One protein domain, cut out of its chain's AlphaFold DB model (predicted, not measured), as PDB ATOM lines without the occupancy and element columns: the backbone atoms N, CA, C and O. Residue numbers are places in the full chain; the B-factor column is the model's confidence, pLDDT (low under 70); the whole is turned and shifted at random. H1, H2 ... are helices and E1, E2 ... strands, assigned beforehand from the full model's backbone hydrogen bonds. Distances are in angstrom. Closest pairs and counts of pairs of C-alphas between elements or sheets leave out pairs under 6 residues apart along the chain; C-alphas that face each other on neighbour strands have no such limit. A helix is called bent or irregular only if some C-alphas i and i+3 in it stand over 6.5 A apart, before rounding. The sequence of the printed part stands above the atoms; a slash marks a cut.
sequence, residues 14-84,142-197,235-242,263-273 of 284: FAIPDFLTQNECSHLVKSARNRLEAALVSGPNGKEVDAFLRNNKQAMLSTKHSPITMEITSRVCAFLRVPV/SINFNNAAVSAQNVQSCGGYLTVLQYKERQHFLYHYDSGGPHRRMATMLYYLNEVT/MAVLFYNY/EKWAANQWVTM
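This is residues 14 to 84, 142 to 197, 235 to 242 and 263 to 273 of the 284 residues of the protein "Hypothetical protein" of Eutreptiella gymnastica (UniProt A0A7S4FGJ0). A strongly twisted sheet of six strands has two helices, H1 and H2, over one face, while the short helix H3 sits beside the strands near the end of E7. On the side away from H1 and H2, the stretch between E3 and E5 arches off the sheet with E4 in it, and the long loop of residues 36 to 56 extends beyond edge strand E2. The printed part has 146 residues with three named helices and seven named strands, in the order E1 H1 E2 H2 H3 E3 E4 E5 E6 E7. The sheet runs E1 E6 E5 E7 E3 E2, antiparallel throughout, and the class is mixed, helices and strands. The whole is compact, with a radius of gyration of the C-alphas of 15.0 A and spans of 43 by 35 by 29 A.

The sheet holds E1, residues 14 to 16, from C-alpha 14 at (-26.124, 48.604, 45.492); E6, 236 to 240, 13.3 A; E5, 185 to 192, 19.8 A; E7, 264 to 272, 25.8 A, ending with C-alpha 272 at (-14.219, 46.301, 58.966); E3, 161 to 167, 19.5 A; and E2, 57 to 62, 16.9 A. E4, residues 173 to 176, pairs with no named strand. H1, residues 22 to 35, is 20.9 A long and irregular, with C-alphas 31 and 34 7.3 A apart. H2, residues 67 to 79, measures 18.0 A, and H3, residues 152 to 157, measures 9.0 A.

Between E1 and E6, N 14 and O 238 are 2.8 A apart, within hydrogen-bond range, as are N 190 and O 237 of E5 and E6, 2.9 A. Also within hydrogen-bond range are N 269 and O 189 of the neighbours E7 and E5, 2.9 A, N 165 and O 266 of the neighbours E3 and E7, 2.8 A, and N 59 and O 164 of the neighbours E2 and E3, 2.8 A. H1 and H2 are on the same face, making two layers, helices on one face of a sheet. H1 has a height over the sheet of 8.8 A and runs across the strands, at 71 degrees to E2 on the local plane; its closest C-alphas to E2 are Ala 32 and Ala 59, 5.5 A. H2 has a height of 9.3 A and runs slantwise, at 56 degrees to E7 on the local plane. H1 and H2 only just touch, with 3 pairs of C-alphas within 8 A, the closest Glu 24 and Ile 68, 6.8 A; residues 24 to 28 of H1 and 68 to 69 of H2 alone take part. H2 touches H3, closest at the C-alphas of Thr 73 and Val 155, 6.1 A, with a steep tilt of 66 degrees. H3 stands at the sheet's level. E4 is apart from E3 and E5, among others. Every O i to N i+4 pair is within hydrogen-bond range in H2 and H3, and 8 of 10 in H1.

The C-alphas farthest apart are those of Phe 52 and Asn 146, 43.9 A. Gaps between C-alphas across the cuts are 22.5 A from 84 to 142, 15.8 A from 197 to 235, and 30.7 A from 242 to 263. The link H1 to E2 is long. Mean pLDDT of the printed part is 83.0; residues 41 to 52, 82 to 84, 142 to 157, 181 to 183 and 273 are under 70.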
ATOM      1  N   PHE A  14     -25.743  47.281  45.950       95.62
ATOM      2  CA  PHE A  14     -26.124  48.604  45.492       95.62
ATOM      3  C   PHE A  14     -25.100  49.142  44.496       95.62
ATOM      4  O   PHE A  14     -23.895  48.990  44.690       95.62
ATOM      5  N   ALA A  15     -25.578  49.812  43.452       95.75
ATOM      6  CA  ALA A  15     -24.755  50.668  42.610       95.75
ATOM      7  C   ALA A  15     -24.860  52.117  43.084       95.75
ATOM      8  O   ALA A  15     -25.937  52.594  43.441       95.75
ATOM      9  N   ILE A  16     -23.733  52.819  43.037       96.81
ATOM     10  CA  ILE A  16     -23.634  54.247  43.319       96.81
ATOM     11  C   ILE A  16     -22.977  54.892  42.097       96.81
ATOM     12  O   ILE A  16     -21.743  54.880  41.984       96.81
ATOM     13  N   PRO A  17     -23.774  55.370  41.124       95.88
ATOM     14  CA  PRO A  17     -23.252  56.094  39.975       95.88
ATOM     15  C   PRO A  17     -22.466  57.327  40.425       95.88
ATOM     16  O   PRO A  17     -22.817  57.964  41.417       95.88
ATOM     17  N   ASP A  18     -21.393  57.636  39.695       95.69
ATOM     18  CA  ASP A  18     -20.591  58.851  39.889       95.69
ATOM     19  C   ASP A  18     -20.043  59.034  41.321       95.69
ATOM     20  O   ASP A  18     -19.799  60.153  41.774       95.69
ATOM     21  N   PHE A  19     -19.815  57.927  42.044       96.94
ATOM     22  CA  PHE A  19     -19.214  57.962  43.379       96.94
ATOM     23  C   PHE A  19     -17.773  58.483  43.350       96.94
ATOM     24  O   PHE A  19     -17.362  59.239  44.235       96.94
ATOM     25  N   LEU A  20     -17.004  58.069  42.337       97.75
ATOM     26  CA  LEU A  20     -15.692  58.626  42.033       97.75
ATOM     27  C   LEU A  20     -15.785  59.577  40.843       97.75
ATOM     28  O   LEU A  20     -16.373  59.264  39.805       97.75
ATOM     29  N   THR A  21     -15.100  60.706  40.959       97.50
ATOM     30  CA  THR A  21     -14.879  61.616  39.841       97.50
ATOM     31  C   THR A  21     -13.927  61.000  38.811       97.50
ATOM     32  O   THR A  21     -13.086  60.145  39.106       97.50
ATOM     33  N   GLN A  22     -13.986  61.499  37.577       97.25
ATOM     34  CA  GLN A  22     -13.089  61.066  36.498       97.25
ATOM     35  C   GLN A  22     -11.602  61.296  36.831       97.25
ATOM     36  O   GLN A  22     -10.743  60.494  36.439       97.25
ATOM     37  N   ASN A  23     -11.306  62.366  37.578       97.94
ATOM     38  CA  ASN A  23      -9.963  62.695  38.055       97.94
ATOM     39  C   ASN A  23      -9.489  61.703  39.120       97.94
ATOM     40  O   ASN A  23      -8.364  61.218  39.029       97.94
ATOM     41  N   GLU A  24     -10.353  61.341  40.072       98.12
ATOM     42  CA  GLU A  24     -10.059  60.317  41.080       98.12
ATOM     43  C   GLU A  24      -9.761  58.964  40.426       98.12
ATOM     44  O   GLU A  24      -8.722  58.367  40.710       98.12
ATOM     45  N   CYS A  25     -10.592  58.516  39.475       98.56
ATOM     46  CA  CYS A  25     -10.330  57.285  38.722       98.56
ATOM     47  C   CYS A  25      -8.955  57.316  38.038       98.56
ATOM     48  O   CYS A  25      -8.162  56.381  38.167       98.56
ATOM     49  N   SER A  26      -8.653  58.410  37.334       98.12
ATOM     50  CA  SER A  26      -7.394  58.565  36.596       98.12
ATOM     51  C   SER A  26      -6.185  58.617  37.535       98.12
ATOM     52  O   SER A  26      -5.141  58.031  37.236       98.12
ATOM     53  N   HIS A  27      -6.329  59.266  38.693       97.44
ATOM     54  CA  HIS A  27      -5.297  59.342  39.722       97.44
ATOM     55  C   HIS A  27      -4.974  57.972  40.315       97.44
ATOM     56  O   HIS A  27      -3.796  57.632  40.436       97.44
ATOM     57  N   LEU A  28      -5.990  57.164  40.637       98.06
ATOM     58  CA  LEU A  28      -5.798  55.810  41.165       98.06
ATOM     59  C   LEU A  28      -5.058  54.918  40.158       98.06
ATOM     60  O   LEU A  28      -4.066  54.284  40.516       98.06
ATOM     61  N   VAL A  29      -5.470  54.937  38.884       98.19
ATOM     62  CA  VAL A  29      -4.798  54.180  37.812       98.19
ATOM     63  C   VAL A  29      -3.347  54.636  37.638       98.19
ATOM     64  O   VAL A  29      -2.433  53.809  37.642       98.19
ATOM     65  N   LYS A  30      -3.103  55.951  37.536       97.62
ATOM     66  CA  LYS A  30      -1.749  56.512  37.384       97.62
ATOM     67  C   LYS A  30      -0.854  56.150  38.570       97.62
ATOM     68  O   LYS A  30       0.297  55.769  38.371       97.62
ATOM     69  N   SER A  31      -1.393  56.232  39.782       96.50
ATOM     70  CA  SER A  31      -0.681  55.909  41.018       96.50
ATOM     71  C   SER A  31      -0.321  54.426  41.115       96.50
ATOM     72  O   SER A  31       0.725  54.094  41.673       96.50
ATOM     73  N   ALA A  32      -1.161  53.534  40.589       96.81
ATOM     74  CA  ALA A  32      -0.955  52.090  40.651       96.81
ATOM     75  C   ALA A  32      -0.041  51.544  39.544       96.81
ATOM     76  O   ALA A  32       0.677  50.579  39.786       96.81
ATOM     77  N   ARG A  33      -0.040  52.148  38.347       94.94
ATOM     78  CA  ARG A  33       0.545  51.574  37.117       94.94
ATOM     79  C   ARG A  33       1.982  51.053  37.255       94.94
ATOM     80  O   ARG A  33       2.281  49.996  36.712       94.94
ATOM     81  N   ASN A  34       2.834  51.748  38.008       91.81
ATOM     82  CA  ASN A  34       4.248  51.377  38.186       91.81
ATOM     83  C   ASN A  34       4.516  50.520  39.438       91.81
ATOM     84  O   ASN A  34       5.669  50.274  39.770       91.81
ATOM     85  N   ARG A  35       3.468  50.105  40.155       94.38
ATOM     86  CA  ARG A  35       3.528  49.330  41.409       94.38
ATOM     87  C   ARG A  35       2.706  48.040  41.341       94.38
ATOM     88  O   ARG A  35       2.358  47.477  42.369       94.38
ATOM     89  N   LEU A  36       2.312  47.635  40.133       94.38
ATOM     90  CA  LEU A  36       1.478  46.460  39.920       94.38
ATOM     91  C   LEU A  36       2.285  45.175  40.095       94.38
ATOM     92  O   LEU A  36       3.207  44.904  39.326       94.38
ATOM     93  N   GLU A  37       1.840  44.343  41.021       93.12
ATOM     94  CA  GLU A  37       2.378  43.013  41.289       93.12
ATOM     95  C   GLU A  37       1.321  41.947  40.990       93.12
ATOM     96  O   GLU A  37       0.135  42.258  40.835       93.12
ATOM     97  N   ALA A  38       1.737  40.686  40.848       88.62
ATOM     98  CA  ALA A  38       0.790  39.583  40.707       88.62
ATOM     99  C   ALA A  38      -0.118  39.537  41.942       88.62
ATOM    100  O   ALA A  38       0.353  39.634  43.072       88.62
ATOM    101  N   ALA A  39      -1.425  39.449  41.729       81.12
ATOM    102  CA  ALA A  39      -2.361  39.561  42.826       81.12
ATOM    103  C   ALA A  39      -2.564  38.208  43.515       81.12
ATOM    104  O   ALA A  39      -2.977  37.243  42.881       81.12
ATOM    105  N   LEU A  40      -2.290  38.160  44.818       77.06
ATOM    106  CA  LEU A  40      -2.381  36.950  45.634       77.06
ATOM    107  C   LEU A  40      -3.619  36.991  46.544       77.06
ATOM    108  O   LEU A  40      -4.247  38.043  46.720       77.06
ATOM    109  N   VAL A  41      -4.003  35.832  47.081       67.19
ATOM    110  CA  VAL A  41      -5.113  35.683  48.036       67.19
ATOM    111  C   VAL A  41      -4.558  35.226  49.385       67.19
ATOM    112  O   VAL A  41      -3.660  34.386  49.450       67.19
ATOM    113  N   SER A  42      -5.093  35.780  50.477       63.03
ATOM    114  CA  SER A  42      -4.755  35.337  51.831       63.03
ATOM    115  C   SER A  42      -5.290  33.926  52.071       63.03
ATOM    116  O   SER A  42      -6.499  33.703  52.044       63.03
ATOM    117  N   GLY A  43      -4.394  32.975  52.319       57.28
ATOM    118  CA  GLY A  43      -4.759  31.611  52.669       57.28
ATOM    119  C   GLY A  43      -5.227  31.437  54.112       57.28
ATOM    120  O   GLY A  43      -5.080  32.347  54.932       57.28
ATOM    121  N   PRO A  44      -5.697  30.223  54.460       46.97
ATOM    122  CA  PRO A  44      -6.211  29.884  55.793       46.97
ATOM    123  C   PRO A  44      -5.241  30.162  56.950       46.97
ATOM    124  O   PRO A  44      -5.676  30.397  58.070       46.97
ATOM    125  N   ASN A  45      -3.932  30.181  56.674       52.88
ATOM    126  CA  ASN A  45      -2.875  30.376  57.673       52.88
ATOM    127  C   ASN A  45      -2.134  31.715  57.504       52.88
ATOM    128  O   ASN A  45      -0.975  31.828  57.895       52.88
ATOM    129  N   GLY A  46      -2.727  32.687  56.803       53.31
ATOM    130  CA  GLY A  46      -2.071  33.955  56.461       53.31
ATOM    131  C   GLY A  46      -0.960  33.839  55.407       53.31
ATOM    132  O   GLY A  46      -0.454  34.856  54.948       53.31
ATOM    133  N   LYS A  47      -0.606  32.618  54.982       50.44
ATOM    134  CA  LYS A  47       0.264  32.384  53.824       50.44
ATOM    135  C   LYS A  47      -0.494  32.707  52.545       50.44
ATOM    136  O   LYS A  47      -1.633  32.274  52.384       50.44
ATOM    137  N   GLU A  48       0.136  33.454  51.651       58.25
ATOM    138  CA  GLU A  48      -0.399  33.726  50.321       58.25
ATOM    139  C   GLU A  48      -0.508  32.414  49.541       58.25
ATOM    140  O   GLU A  48       0.452  31.645  49.469       58.25
ATOM    141  N   VAL A  49      -1.689  32.131  48.995       56.12
ATOM    142  CA  VAL A  49      -1.928  30.938  48.175       56.12
ATOM    143  C   VAL A  49      -2.595  31.315  46.862       56.12
ATOM    144  O   VAL A  49      -3.540  32.097  46.814       56.12
ATOM    145  N   ASP A  50      -2.055  30.677  45.830       55.25
ATOM    146  CA  ASP A  50      -2.578  30.430  44.493       55.25
ATOM    147  C   ASP A  50      -2.962  31.592  43.566       55.25
ATOM    148  O   ASP A  50      -3.994  32.247  43.694       55.25
ATOM    149  N   ALA A  51      -2.205  31.664  42.464       54.75
ATOM    150  CA  ALA A  51      -2.572  32.322  41.209       54.75
ATOM    151  C   ALA A  51      -3.732  31.620  40.457       54.75
ATOM    152  O   ALA A  51      -4.154  32.090  39.402       54.75
ATOM    153  N   PHE A  52      -4.251  30.492  40.964       62.84
ATOM    154  CA  PHE A  52      -5.384  29.787  40.347       62.84
ATOM    155  C   PHE A  52      -6.727  30.475  40.605       62.84
ATOM    156  O   PHE A  52      -7.613  30.405  39.760       62.84
ATOM    157  N   LEU A  53      -6.893  31.157  41.745       78.12
ATOM    158  CA  LEU A  53      -8.141  31.865  42.056       78.12
ATOM    159  C   LEU A  53      -8.269  33.175  41.287       78.12
ATOM    160  O   LEU A  53      -9.370  33.619  40.978       78.12
ATOM    161  N   ARG A  54      -7.145  33.818  40.994       87.31
ATOM    162  CA  ARG A  54      -7.086  35.081  40.270       87.31
ATOM    163  C   ARG A  54      -5.768  35.168  39.529       87.31
ATOM    164  O   ARG A  54      -4.720  34.846  40.073       87.31
ATOM    165  N   ASN A  55      -5.819  35.675  38.311       88.62
ATOM    166  CA  ASN A  55      -4.655  35.809  37.437       88.62
ATOM    167  C   ASN A  55      -4.399  37.277  37.054       88.62
ATOM    168  O   ASN A  55      -3.807  37.560  36.016       88.62
ATOM    169  N   ASN A  56      -4.866  38.215  37.882       91.88
ATOM    170  CA  ASN A  56      -4.784  39.656  37.651       91.88
ATOM    171  C   ASN A  56      -3.607  40.299  38.411       91.88
ATOM    172  O   ASN A  56      -2.939  39.645  39.213       91.88
ATOM    173  N   LYS A  57      -3.353  41.595  38.185       95.62
ATOM    174  CA  LYS A  57      -2.354  42.372  38.943       95.62
ATOM    175  C   LYS A  57      -2.996  43.340  39.935       95.62
ATOM    176  O   LYS A  57      -4.108  43.811  39.690       95.62
ATOM    177  N   GLN A  58      -2.303  43.673  41.021       95.69
ATOM    178  CA  GLN A  58      -2.773  44.641  42.014       95.69
ATOM    179  C   GLN A  58      -1.673  45.578  42.522       95.69
ATOM    180  O   GLN A  58      -0.494  45.257  42.444       95.69
ATOM    181  N   ALA A  59      -2.075  46.725  43.067       96.06
ATOM    182  CA  ALA A  59      -1.218  47.643  43.810       96.06
ATOM    183  C   ALA A  59      -1.995  48.233  44.995       96.06
ATOM    184  O   ALA A  59      -3.135  48.678  44.835       96.06
ATOM    185  N   MET A  60      -1.380  48.280  46.175       94.69
ATOM    186  CA  MET A  60      -1.989  48.885  47.363       94.69
ATOM    187  C   MET A  60      -1.634  50.372  47.457       94.69
ATOM    188  O   MET A  60      -0.463  50.761  47.448       94.69
ATOM    189  N   LEU A  61      -2.654  51.222  47.569       93.62
ATOM    190  CA  LEU A  61      -2.523  52.668  47.697       93.62
ATOM    191  C   LEU A  61      -2.945  53.110  49.100       93.62
ATOM    192  O   LEU A  61      -4.133  53.177  49.399       93.62
ATOM    193  N   SER A  62      -1.978  53.433  49.960       88.94
ATOM    194  CA  SER A  62      -2.264  53.925  51.315       88.94
ATOM    195  C   SER A  62      -2.967  55.288  51.304       88.94
ATOM    196  O   SER A  62      -2.657  56.157  50.481       88.94
ATOM    197  N   THR A  63      -3.864  55.507  52.267       83.88
ATOM    198  CA  THR A  63      -4.486  56.816  52.531       83.88
ATOM    199  C   THR A  63      -3.498  57.838  53.091       83.88
ATOM    200  O   THR A  63      -3.699  59.036  52.932       83.88
ATOM    201  N   LYS A  64      -2.384  57.396  53.690       81.00
ATOM    202  CA  LYS A  64      -1.392  58.282  54.324       81.00
ATOM    203  C   LYS A  64      -0.551  59.087  53.331       81.00
ATOM    204  O   LYS A  64       0.023  60.101  53.706       81.00
ATOM    205  N   HIS A  65      -0.449  58.629  52.083       79.62
ATOM    206  CA  HIS A  65       0.494  59.178  51.100       79.62
ATOM    207  C   HIS A  65      -0.178  59.939  49.951       79.62
ATOM    208  O   HIS A  65       0.513  60.440  49.068       79.62
ATOM    209  N   SER A  66      -1.512  60.015  49.916       86.94
ATOM    210  CA  SER A  66      -2.220  60.771  48.886       86.94
ATOM    211  C   SER A  66      -3.489  61.420  49.450       86.94
ATOM    212  O   SER A  66      -4.362  60.711  49.949       86.94
ATOM    213  N   PRO A  67      -3.644  62.751  49.318       88.19
ATOM    214  CA  PRO A  67      -4.874  63.439  49.710       88.19
ATOM    215  C   PRO A  67      -6.118  62.868  49.021       88.19
ATOM    216  O   PRO A  67      -7.160  62.747  49.648       88.19
ATOM    217  N   ILE A  68      -5.987  62.423  47.766       91.56
ATOM    218  CA  ILE A  68      -7.094  61.833  47.003       91.56
ATOM    219  C   ILE A  68      -7.544  60.495  47.608       91.56
ATOM    220  O   ILE A  68      -8.737  60.268  47.783       91.56
ATOM    221  N   THR A  69      -6.619  59.599  47.971       90.94
ATOM    222  CA  THR A  69      -7.003  58.315  48.590       90.94
ATOM    223  C   THR A  69      -7.602  58.520  49.983       90.94
ATOM    224  O   THR A  69      -8.527  57.798  50.368       90.94
ATOM    225  N   MET A  70      -7.121  59.527  50.719       86.50
ATOM    226  CA  MET A  70      -7.697  59.957  51.993       86.50
ATOM    227  C   MET A  70      -9.118  60.510  51.833       86.50
ATOM    228  O   MET A  70     -10.005  60.137  52.602       86.50
ATOM    229  N   GLU A  71      -9.358  61.357  50.833       89.12
ATOM    230  CA  GLU A  71     -10.667  61.960  50.578       89.12
ATOM    231  C   GLU A  71     -11.703  60.905  50.179       89.12
ATOM    232  O   GLU A  71     -12.784  60.854  50.768       89.12
ATOM    233  N   ILE A  72     -11.346  59.997  49.262       92.56
ATOM    234  CA  ILE A  72     -12.201  58.867  48.872       92.56
ATOM    235  C   ILE A  72     -12.552  58.020  50.100       92.56
ATOM    236  O   ILE A  72     -13.716  57.693  50.321       92.56
ATOM    237  N   THR A  73     -11.568  57.704  50.944       89.75
ATOM    238  CA  THR A  73     -11.813  56.898  52.149       89.75
ATOM    239  C   THR A  73     -12.692  57.626  53.160       89.75
ATOM    240  O   THR A  73     -13.615  57.034  53.711       89.75
ATOM    241  N   SER A  74     -12.458  58.920  53.370       83.88
ATOM    242  CA  SER A  74     -13.287  59.744  54.252       83.88
ATOM    243  C   SER A  74     -14.741  59.768  53.778       83.88
ATOM    244  O   SER A  74     -15.659  59.572  54.574       83.88
ATOM    245  N   ARG A  75     -14.950  59.904  52.464       88.62
ATOM    246  CA  ARG A  75     -16.267  59.840  51.825       88.62
ATOM    247  C   ARG A  75     -16.956  58.498  52.072       88.62
ATOM    248  O   ARG A  75     -18.135  58.501  52.402       88.62
ATOM    249  N   VAL A  76     -16.244  57.370  51.991       89.19
ATOM    250  CA  VAL A  76     -16.792  56.037  52.325       89.19
ATOM    251  C   VAL A  76     -17.206  55.945  53.787       89.19
ATOM    252  O   VAL A  76     -18.310  55.485  54.077       89.19
ATOM    253  N   CYS A  77     -16.352  56.389  54.710       83.31
ATOM    254  CA  CYS A  77     -16.660  56.310  56.136       83.31
ATOM    255  C   CYS A  77     -17.891  57.153  56.494       83.31
ATOM    256  O   CYS A  77     -18.746  56.693  57.250       83.31
ATOM    257  N   ALA A  78     -18.011  58.350  55.909       81.44
ATOM    258  CA  ALA A  78     -19.194  59.194  56.046       81.44
ATOM    259  C   ALA A  78     -20.434  58.548  55.401       81.44
ATOM    260  O   ALA A  78     -21.501  58.519  56.014       81.44
ATOM    261  N   PHE A  79     -20.281  57.977  54.201       84.31
ATOM    262  CA  PHE A  79     -21.360  57.331  53.453       84.31
ATOM    263  C   PHE A  79     -21.967  56.147  54.217       84.31
ATOM    264  O   PHE A  79     -23.184  56.058  54.365       84.31
ATOM    265  N   LEU A  80     -21.119  55.270  54.760       84.12
ATOM    266  CA  LEU A  80     -21.530  54.082  55.514       84.12
ATOM    267  C   LEU A  80     -21.833  54.370  56.989       84.12
ATOM    268  O   LEU A  80     -22.174  53.446  57.725       84.12
ATOM    269  N   ARG A  81     -21.706  55.633  57.422       78.25
ATOM    270  CA  ARG A  81     -21.885  56.066  58.815       78.25
ATOM    271  C   ARG A  81     -21.074  55.220  59.801       78.25
ATOM    272  O   ARG A  81     -21.556  54.889  60.883       78.25
ATOM    273  N   VAL A  82     -19.844  54.867  59.425       66.25
ATOM    274  CA  VAL A  82     -18.927  54.158  60.327       66.25
ATOM    275  C   VAL A  82     -18.719  55.054  61.556       66.25
ATOM    276  O   VAL A  82     -18.291  56.199  61.371       66.25
ATOM    277  N   PRO A  83     -19.041  54.597  62.786       53.31
ATOM    278  CA  PRO A  83     -19.049  55.449  63.971       53.31
ATOM    279  C   PRO A  83     -17.720  56.175  64.155       53.31
ATOM    280  O   PRO A  83     -16.661  55.555  64.146       53.31
ATOM    281  N   VAL A  84     -17.756  57.500  64.307       42.44
ATOM    282  CA  VAL A  84     -16.589  58.290  64.720       42.44
ATOM    283  C   VAL A  84     -16.334  57.985  66.191       42.44
ATOM    284  O   VAL A  84     -17.227  58.253  66.998       42.44
ATOM    285  N   SER A 142     -32.159  59.541  47.733       30.42
ATOM    286  CA  SER A 142     -31.163  60.613  47.726       30.42
ATOM    287  C   SER A 142     -30.742  60.900  49.167       30.42
ATOM    288  O   SER A 142     -31.581  61.270  49.989       30.42
ATOM    289  N   ILE A 143     -29.458  60.713  49.481       42.91
ATOM    290  CA  ILE A 143     -28.900  60.974  50.816       42.91
ATOM    291  C   ILE A 143     -27.980  62.197  50.730       42.91
ATOM    292  O   ILE A 143     -27.050  62.228  49.921       42.91
ATOM    293  N   ASN A 144     -28.258  63.199  51.569       32.34
ATOM    294  CA  ASN A 144     -27.486  64.434  51.682       32.34
ATOM    295  C   ASN A 144     -26.453  64.287  52.817       32.34
ATOM    296  O   ASN A 144     -26.817  63.904  53.933       32.34
ATOM    297  N   PHE A 145     -25.169  64.529  52.537       49.06
ATOM    298  CA  PHE A 145     -24.072  64.314  53.488       49.06
ATOM    299  C   PHE A 145     -23.397  65.644  53.831       49.06
ATOM    300  O   PHE A 145     -22.668  66.208  53.018       49.06
ATOM    301  N   ASN A 146     -23.582  66.113  55.066       39.38
ATOM    302  CA  ASN A 146     -22.691  67.116  55.641       39.38
ATOM    303  C   ASN A 146     -21.340  66.441  55.913       39.38
ATOM    304  O   ASN A 146     -21.302  65.407  56.583       39.38
ATOM    305  N   ASN A 147     -20.245  67.019  55.406       41.00
ATOM    306  CA  ASN A 147     -18.864  66.604  55.685       41.00
ATOM    307  C   ASN A 147     -18.545  66.785  57.183       41.00
ATOM    308  O   ASN A 147     -17.862  67.728  57.580       41.00
ATOM    309  N   ALA A 148     -19.064  65.910  58.041       43.25
ATOM    310  CA  ALA A 148     -18.596  65.796  59.412       43.25
ATOM    311  C   ALA A 148     -17.140  65.304  59.383       43.25
ATOM    312  O   ALA A 148     -16.793  64.426  58.592       43.25
ATOM    313  N   ALA A 149     -16.282  65.890  60.219       48.22
ATOM    314  CA  ALA A 149     -14.868  65.540  60.278       48.22
ATOM    315  C   ALA A 149     -14.688  64.036  60.564       48.22
ATOM    316  O   ALA A 149     -15.058  63.542  61.627       48.22
ATOM    317  N   VAL A 150     -14.117  63.308  59.603       55.00
ATOM    318  CA  VAL A 150     -13.796  61.881  59.729       55.00
ATOM    319  C   VAL A 150     -12.473  61.750  60.490       55.00
ATOM    320  O   VAL A 150     -11.472  62.347  60.094       55.00
ATOM    321  N   SER A 151     -12.441  60.997  61.595       57.97
ATOM    322  CA  SER A 151     -11.205  60.807  62.372       57.97
ATOM    323  C   SER A 151     -10.246  59.818  61.690       57.97
ATOM    324  O   SER A 151     -10.661  58.971  60.898       57.97
ATOM    325  N   ALA A 152      -8.955  59.853  62.035       56.62
ATOM    326  CA  ALA A 152      -7.980  58.880  61.526       56.62
ATOM    327  C   ALA A 152      -8.356  57.416  61.853       56.62
ATOM    328  O   ALA A 152      -8.056  56.517  61.071       56.62
ATOM    329  N   GLN A 153      -9.057  57.181  62.969       56.66
ATOM    330  CA  GLN A 153      -9.527  55.851  63.367       56.66
ATOM    331  C   GLN A 153     -10.660  55.354  62.449       56.66
ATOM    332  O   GLN A 153     -10.680  54.184  62.080       56.66
ATOM    333  N   ASN A 154     -11.542  56.249  61.978       62.19
ATOM    334  CA  ASN A 154     -12.572  55.911  60.986       62.19
ATOM    335  C   ASN A 154     -11.962  55.451  59.665       62.19
ATOM    336  O   ASN A 154     -12.369  54.438  59.105       62.19
ATOM    337  N   VAL A 155     -10.959  56.192  59.189       59.78
ATOM    338  CA  VAL A 155     -10.222  55.880  57.955       59.78
ATOM    339  C   VAL A 155      -9.588  54.492  58.039       59.78
ATOM    340  O   VAL A 155      -9.547  53.765  57.046       59.78
ATOM    341  N   GLN A 156      -9.132  54.111  59.232       65.25
ATOM    342  CA  GLN A 156      -8.535  52.813  59.490       65.25
ATOM    343  C   GLN A 156      -9.571  51.673  59.444       65.25
ATOM    344  O   GLN A 156      -9.300  50.646  58.824       65.25
ATOM    345  N   SER A 157     -10.775  51.869  59.997       69.94
ATOM    346  CA  SER A 157     -11.903  50.926  59.850       69.94
ATOM    347  C   SER A 157     -12.418  50.825  58.409       69.94
ATOM    348  O   SER A 157     -12.971  49.803  58.018       69.94
ATOM    349  N   CYS A 158     -12.187  51.843  57.580       78.56
ATOM    350  CA  CYS A 158     -12.425  51.802  56.136       78.56
ATOM    351  C   CYS A 158     -11.212  51.249  55.346       78.56
ATOM    352  O   CYS A 158     -11.073  51.524  54.153       78.56
ATOM    353  N   GLY A 159     -10.311  50.513  56.009       72.75
ATOM    354  CA  GLY A 159      -9.203  49.767  55.407       72.75
ATOM    355  C   GLY A 159      -7.855  50.494  55.371       72.75
ATOM    356  O   GLY A 159      -6.829  49.838  55.242       72.75
ATOM    357  N   GLY A 160      -7.798  51.827  55.492       78.19
ATOM    358  CA  GLY A 160      -6.542  52.605  55.459       78.19
ATOM    359  C   GLY A 160      -5.745  52.549  54.135       78.19
ATOM    360  O   GLY A 160      -4.694  53.188  54.001       78.19
ATOM    361  N   TYR A 161      -6.230  51.811  53.138       88.38
ATOM    362  CA  TYR A 161      -5.689  51.720  51.785       88.38
ATOM    363  C   TYR A 161      -6.789  51.344  50.783       88.38
ATOM    364  O   TYR A 161      -7.818  50.777  51.148       88.38
ATOM    365  N   LEU A 162      -6.541  51.630  49.505       94.12
ATOM    366  CA  LEU A 162      -7.312  51.111  48.377       94.12
ATOM    367  C   LEU A 162      -6.458  50.091  47.626       94.12
ATOM    368  O   LEU A 162      -5.311  50.378  47.276       94.12
ATOM    369  N   THR A 163      -7.011  48.919  47.335       95.25
ATOM    370  CA  THR A 163      -6.344  47.904  46.512       95.25
ATOM    371  C   THR A 163      -6.757  48.104  45.063       95.25
ATOM    372  O   THR A 163      -7.854  47.709  44.679       95.25
ATOM    373  N   VAL A 164      -5.902  48.729  44.252       97.88
ATOM    374  CA  VAL A 164      -6.142  48.919  42.815       97.88
ATOM    375  C   VAL A 164      -5.822  47.630  42.070       97.88
ATOM    376  O   VAL A 164      -4.819  46.980  42.344       97.88
ATOM    377  N   LEU A 165      -6.675  47.270  41.120       97.94
ATOM    378  CA  LEU A 165      -6.690  46.010  40.393       97.94
ATOM    379  C   LEU A 165      -6.608  46.290  38.890       97.94
ATOM    380  O   LEU A 165      -7.350  47.135  38.388       97.94
ATOM    381  N   GLN A 166      -5.765  45.550  38.173       98.25
ATOM    382  CA  GLN A 166      -5.736  45.520  36.711       98.25
ATOM    383  C   GLN A 166      -5.990  44.099  36.208       98.25
ATOM    384  O   GLN A 166      -5.293  43.166  36.617       98.25
ATOM    385  N   TYR A 167      -6.936  43.969  35.280       96.88
ATOM    386  CA  TYR A 167      -7.211  42.760  34.510       96.88
ATOM    387  C   TYR A 167      -7.023  43.058  33.020       96.88
ATOM    388  O   TYR A 167      -7.589  44.014  32.483       96.88
ATOM    389  N   LYS A 168      -6.216  42.239  32.355       96.06
ATOM    390  CA  LYS A 168      -6.107  42.142  30.898       96.06
ATOM    391  C   LYS A 168      -7.106  41.120  30.362       96.06
ATOM    392  O   LYS A 168      -7.787  40.452  31.136       96.06
ATOM    393  N   GLU A 169      -7.188  41.000  29.044       94.19
ATOM    394  CA  GLU A 169      -8.028  39.990  28.400       94.19
ATOM    395  C   GLU A 169      -7.774  38.588  28.974       94.19
ATOM    396  O   GLU A 169      -6.633  38.199  29.237       94.19
ATOM    397  N   ARG A 170      -8.861  37.837  29.179       89.75
ATOM    398  CA  ARG A 170      -8.927  36.503  29.801       89.75
ATOM    399  C   ARG A 170      -8.490  36.443  31.269       89.75
ATOM    400  O   ARG A 170      -8.339  35.349  31.813       89.75
ATOM    401  N   GLN A 171      -8.268  37.589  31.913       92.50
ATOM    402  CA  GLN A 171      -8.025  37.637  33.350       92.50
ATOM    403  C   GLN A 171      -9.325  37.811  34.138       92.50
ATOM    404  O   GLN A 171     -10.235  38.521  33.707       92.50
ATOM    405  N   HIS A 172      -9.367  37.200  35.321       91.44
ATOM    406  CA  HIS A 172     -10.527  37.109  36.203       91.44
ATOM    407  C   HIS A 172     -10.124  36.999  37.681       91.44
ATOM    408  O   HIS A 172      -8.946  36.941  38.046       91.44
ATOM    409  N   PHE A 173     -11.145  36.957  38.536       92.81
ATOM    410  CA  PHE A 173     -11.073  36.466  39.906       92.81
ATOM    411  C   PHE A 173     -12.261  35.518  40.109       92.81
ATOM    412  O   PHE A 173     -13.410  35.954  40.057       92.81
ATOM    413  N   LEU A 174     -11.977  34.231  40.294       90.81
ATOM    414  CA  LEU A 174     -12.953  33.181  40.564       90.81
ATOM    415  C   LEU A 174     -13.782  33.470  41.819       90.81
ATOM    416  O   LEU A 174     -13.456  34.340  42.627       90.81
ATOM    417  N   TYR A 175     -14.871  32.718  41.970       90.56
ATOM    418  CA  TYR A 175     -15.820  32.876  43.065       90.56
ATOM    419  C   TYR A 175     -15.154  32.812  44.444       90.56
ATOM    420  O   TYR A 175     -14.473  31.842  44.774       90.56
ATOM    421  N   HIS A 176     -15.386  33.842  45.255       91.75
ATOM    422  CA  HIS A 176     -14.848  33.975  46.605       91.75
ATOM    423  C   HIS A 176     -15.789  34.783  47.508       91.75
ATOM    424  O   HIS A 176     -16.771  35.376  47.054       91.75
ATOM    425  N   TYR A 177     -15.474  34.786  48.804       92.62
ATOM    426  CA  TYR A 177     -16.123  35.621  49.810       92.62
ATOM    427  C   TYR A 177     -15.135  36.642  50.359       92.62
ATOM    428  O   TYR A 177     -13.996  36.298  50.680       92.62
ATOM    429  N   ASP A 178     -15.610  37.866  50.564       92.38
ATOM    430  CA  ASP A 178     -14.851  38.913  51.248       92.38
ATOM    431  C   ASP A 178     -15.032  38.876  52.773       92.38
ATOM    432  O   ASP A 178     -14.326  39.578  53.484       92.38
ATOM    433  N   SER A 179     -15.924  38.031  53.305       86.75
ATOM    434  CA  SER A 179     -16.143  37.873  54.753       86.75
ATOM    435  C   SER A 179     -14.966  37.220  55.499       86.75
ATOM    436  O   SER A 179     -15.009  37.111  56.724       86.75
ATOM    437  N   GLY A 180     -13.949  36.724  54.785       72.31
ATOM    438  CA  GLY A 180     -12.748  36.105  55.355       72.31
ATOM    439  C   GLY A 180     -11.606  37.096  55.625       72.31
ATOM    440  O   GLY A 180     -11.576  38.203  55.090       72.31
ATOM    441  N   GLY A 181     -10.628  36.679  56.436       63.81
ATOM    442  CA  GLY A 181      -9.432  37.461  56.782       63.81
ATOM    443  C   GLY A 181      -9.325  37.800  58.277       63.81
ATOM    444  O   GLY A 181     -10.245  37.508  59.038       63.81
ATOM    445  N   PRO A 182      -8.207  38.414  58.716       60.03
ATOM    446  CA  PRO A 182      -7.945  38.702  60.133       60.03
ATOM    447  C   PRO A 182      -8.884  39.757  60.733       60.03
ATOM    448  O   PRO A 182      -8.972  39.882  61.949       60.03
ATOM    449  N   HIS A 183      -9.589  40.513  59.890       67.50
ATOM    450  CA  HIS A 183     -10.535  41.543  60.300       67.50
ATOM    451  C   HIS A 183     -11.865  41.267  59.609       67.50
ATOM    452  O   HIS A 183     -11.901  41.139  58.385       67.50
ATOM    453  N   ARG A 184     -12.960  41.169  60.368       79.06
ATOM    454  CA  ARG A 184     -14.305  40.913  59.828       79.06
ATOM    455  C   ARG A 184     -14.727  42.066  58.912       79.06
ATOM    456  O   ARG A 184     -15.132  43.124  59.396       79.06
ATOM    457  N   ARG A 185     -14.606  41.884  57.594       88.12
ATOM    458  CA  ARG A 185     -14.939  42.889  56.569       88.12
ATOM    459  C   ARG A 185     -16.456  42.971  56.409       88.12
ATOM    460  O   ARG A 185     -17.033  42.186  55.667       88.12
ATOM    461  N   MET A 186     -17.103  43.895  57.114       88.19
ATOM    462  CA  MET A 186     -18.550  44.136  57.074       88.19
ATOM    463  C   MET A 186     -19.073  44.319  55.644       88.19
ATOM    464  O   MET A 186     -20.075  43.714  55.264       88.19
ATOM    465  N   ALA A 187     -18.399  45.171  54.874       92.50
ATOM    466  CA  ALA A 187     -18.824  45.583  53.547       92.50
ATOM    467  C   ALA A 187     -17.620  45.782  52.627       92.50
ATOM    468  O   ALA A 187     -16.506  46.073  53.079       92.50
ATOM    469  N   THR A 188     -17.878  45.674  51.331       95.25
ATOM    470  CA  THR A 188     -16.909  45.948  50.278       95.25
ATOM    471  C   THR A 188     -17.423  47.080  49.400       95.25
ATOM    472  O   THR A 188     -18.550  47.044  48.906       95.25
ATOM    473  N   MET A 189     -16.565  48.079  49.194       97.00
ATOM    474  CA  MET A 189     -16.711  49.103  48.166       97.00
ATOM    475  C   MET A 189     -15.801  48.739  46.991       97.00
ATOM    476  O   MET A 189     -14.575  48.839  47.093       97.00
ATOM    477  N   LEU A 190     -16.397  48.308  45.881       98.38
ATOM    478  CA  LEU A 190     -15.704  48.044  44.621       98.38
ATOM    479  C   LEU A 190     -15.911  49.225  43.670       98.38
ATOM    480  O   LEU A 190     -17.036  49.532  43.293       98.38
ATOM    481  N   TYR A 191     -14.833  49.849  43.216       98.44
ATOM    482  CA  TYR A 191     -14.865  50.948  42.254       98.44
ATOM    483  C   TYR A 191     -14.496  50.466  40.856       98.44
ATOM    484  O   TYR A 191     -13.479  49.790  40.691       98.44
ATOM    485  N   TYR A 192     -15.239  50.886  39.834       98.69
ATOM    486  CA  TYR A 192     -14.808  50.754  38.442       98.69
ATOM    487  C   TYR A 192     -14.062  52.019  38.006       98.69
ATOM    488  O   TYR A 192     -14.607  53.124  38.015       98.69
ATOM    489  N   LEU A 193     -12.794  51.868  37.621       98.75
ATOM    490  CA  LEU A 193     -11.915  52.992  37.269       98.75
ATOM    491  C   LEU A 193     -11.893  53.276  35.761       98.75
ATOM    492  O   LEU A 193     -11.379  54.313  35.332       98.75
ATOM    493  N   ASN A 194     -12.468  52.378  34.964       98.56
ATOM    494  CA  ASN A 194     -12.742  52.550  33.544       98.56
ATOM    495  C   ASN A 194     -13.972  51.734  33.111       98.56
ATOM    496  O   ASN A 194     -14.487  50.901  33.860       98.56
ATOM    497  N   GLU A 195     -14.431  51.997  31.891       96.50
ATOM    498  CA  GLU A 195     -15.367  51.127  31.178       96.50
ATOM    499  C   GLU A 195     -14.586  50.015  30.469       96.50
ATOM    500  O   GLU A 195     -13.439  50.218  30.061       96.50
ATOM    501  N   VAL A 196     -15.202  48.842  30.344       95.56
ATOM    502  CA  VAL A 196     -14.614  47.661  29.696       95.56
ATOM    503  C   VAL A 196     -15.397  47.376  28.424       95.56
ATOM    504  O   VAL A 196     -16.623  47.315  28.476       95.56
ATOM    505  N   THR A 197     -14.700  47.168  27.304       94.88
ATOM    506  CA  THR A 197     -15.335  46.946  25.998       94.88
ATOM    507  C   THR A 197     -16.254  45.727  26.013       94.88
ATOM    508  O   THR A 197     -17.407  45.815  25.595       94.88
ATOM    509  N   MET A 235     -18.429  54.556  38.813       98.31
ATOM    510  CA  MET A 235     -19.431  53.847  39.606       98.31
ATOM    511  C   MET A 235     -18.771  53.017  40.712       98.31
ATOM    512  O   MET A 235     -17.789  52.305  40.471       98.31
ATOM    513  N   ALA A 236     -19.357  53.069  41.908       98.19
ATOM    514  CA  ALA A 236     -19.065  52.134  42.985       98.19
ATOM    515  C   ALA A 236     -20.155  51.058  43.089       98.19
ATOM    516  O   ALA A 236     -21.332  51.321  42.839       98.19
ATOM    517  N   VAL A 237     -19.758  49.856  43.491       98.19
ATOM    518  CA  VAL A 237     -20.635  48.758  43.890       98.19
ATOM    519  C   VAL A 237     -20.403  48.514  45.372       98.19
ATOM    520  O   VAL A 237     -19.302  48.135  45.775       98.19
ATOM    521  N   LEU A 238     -21.438  48.751  46.171       97.50
ATOM    522  CA  LEU A 238     -21.463  48.449  47.594       97.50
ATOM    523  C   LEU A 238     -22.177  47.116  47.797       97.50
ATOM    524  O   LEU A 238     -23.319  46.960  47.366       97.50
ATOM    525  N   PHE A 239     -21.538  46.186  48.495       96.75
ATOM    526  CA  PHE A 239     -22.192  44.969  48.962       96.75
ATOM    527  C   PHE A 239     -21.765  44.616  50.385       96.75
ATOM    528  O   PHE A 239     -20.655  44.935  50.821       96.75
ATOM    529  N   TYR A 240     -22.677  43.982  51.118       94.12
ATOM    530  CA  TYR A 240     -22.454  43.553  52.496       94.12
ATOM    531  C   TYR A 240     -22.063  42.077  52.534       94.12
ATOM    532  O   TYR A 240     -22.678  41.244  51.875       94.12
ATOM    533  N   ASN A 241     -21.044  41.757  53.329       93.94
ATOM    534  CA  ASN A 241     -20.504  40.400  53.453       93.94
ATOM    535  C   ASN A 241     -21.146  39.611  54.605       93.94
ATOM    536  O   ASN A 241     -20.870  38.426  54.789       93.94
ATOM    537  N   TYR A 242     -21.970  40.280  55.412       91.50
ATOM    538  CA  TYR A 242     -22.683  39.709  56.545       91.50
ATOM    539  C   TYR A 242     -24.152  40.118  56.491       91.50
ATOM    540  O   TYR A 242     -24.496  41.241  56.126       91.50
ATOM    541  N   GLU A 263      -9.357  46.284  28.641       97.31
ATOM    542  CA  GLU A 263      -8.779  46.110  29.979       97.31
ATOM    543  C   GLU A 263      -9.731  46.610  31.063       97.31
ATOM    544  O   GLU A 263     -10.489  47.552  30.844       97.31
ATOM    545  N   LYS A 264      -9.669  46.004  32.250       98.31
ATOM    546  CA  LYS A 264     -10.416  46.444  33.433       98.31
ATOM    547  C   LYS A 264      -9.458  46.970  34.486       98.31
ATOM    548  O   LYS A 264      -8.569  46.256  34.946       98.31
ATOM    549  N   TRP A 265      -9.725  48.186  34.931       98.69
ATOM    550  CA  TRP A 265      -9.184  48.777  36.139       98.69
ATOM    551  C   TRP A 265     -10.297  48.906  37.171       98.69
ATOM    552  O   TRP A 265     -11.365  49.463  36.911       98.69
ATOM    553  N   ALA A 266     -10.038  48.393  38.364       98.56
ATOM    554  CA  ALA A 266     -10.949  48.481  39.492       98.56
ATOM    555  C   ALA A 266     -10.180  48.815  40.771       98.56
ATOM    556  O   ALA A 266      -8.951  48.787  40.780       98.56
ATOM    557  N   ALA A 267     -10.878  49.123  41.856       98.06
ATOM    558  CA  ALA A 267     -10.262  49.195  43.172       98.06
ATOM    559  C   ALA A 267     -11.202  48.656  44.249       98.06
ATOM    560  O   ALA A 267     -12.386  48.963  44.229       98.06
ATOM    561  N   ASN A 268     -10.660  47.881  45.186       95.44
ATOM    562  CA  ASN A 268     -11.381  47.411  46.364       95.44
ATOM    563  C   ASN A 268     -11.013  48.246  47.584       95.44
ATOM    564  O   ASN A 268      -9.840  48.548  47.822       95.44
ATOM    565  N   GLN A 269     -12.025  48.540  48.388       93.81
ATOM    566  CA  GLN A 269     -11.891  49.070  49.730       93.81
ATOM    567  C   GLN A 269     -12.798  48.278  50.669       93.81
ATOM    568  O   GLN A 269     -14.017  48.247  50.504       93.81
ATOM    569  N   TRP A 270     -12.184  47.616  51.645       91.06
ATOM    570  CA  TRP A 270     -12.891  46.802  52.626       91.06
ATOM    571  C   TRP A 270     -13.131  47.596  53.903       91.06
ATOM    572  O   TRP A 270     -12.223  48.251  54.412       91.06
ATOM    573  N   VAL A 271     -14.348  47.501  54.430       88.06
ATOM    574  CA  VAL A 271     -14.767  48.178  55.659       88.06
ATOM    575  C   VAL A 271     -14.948  47.134  56.749       88.06
ATOM    576  O   VAL A 271     -15.680  46.165  56.553       88.06
ATOM    577  N   THR A 272     -14.265  47.288  57.879       83.94
ATOM    578  CA  THR A 272     -14.219  46.301  58.966       83.94
ATOM    579  C   THR A 272     -15.184  46.645  60.100       83.94
ATOM    580  O   THR A 272     -15.424  47.815  60.385       83.94
ATOM    581  N   MET A 273     -15.732  45.614  60.757       65.56
ATOM    582  CA  MET A 273     -16.605  45.749  61.939       65.56
ATOM    583  C   MET A 273     -15.854  46.218  63.192       65.56
ATOM    584  O   MET A 273     -16.452  46.816  64.079       65.56
TER     585      MET A 273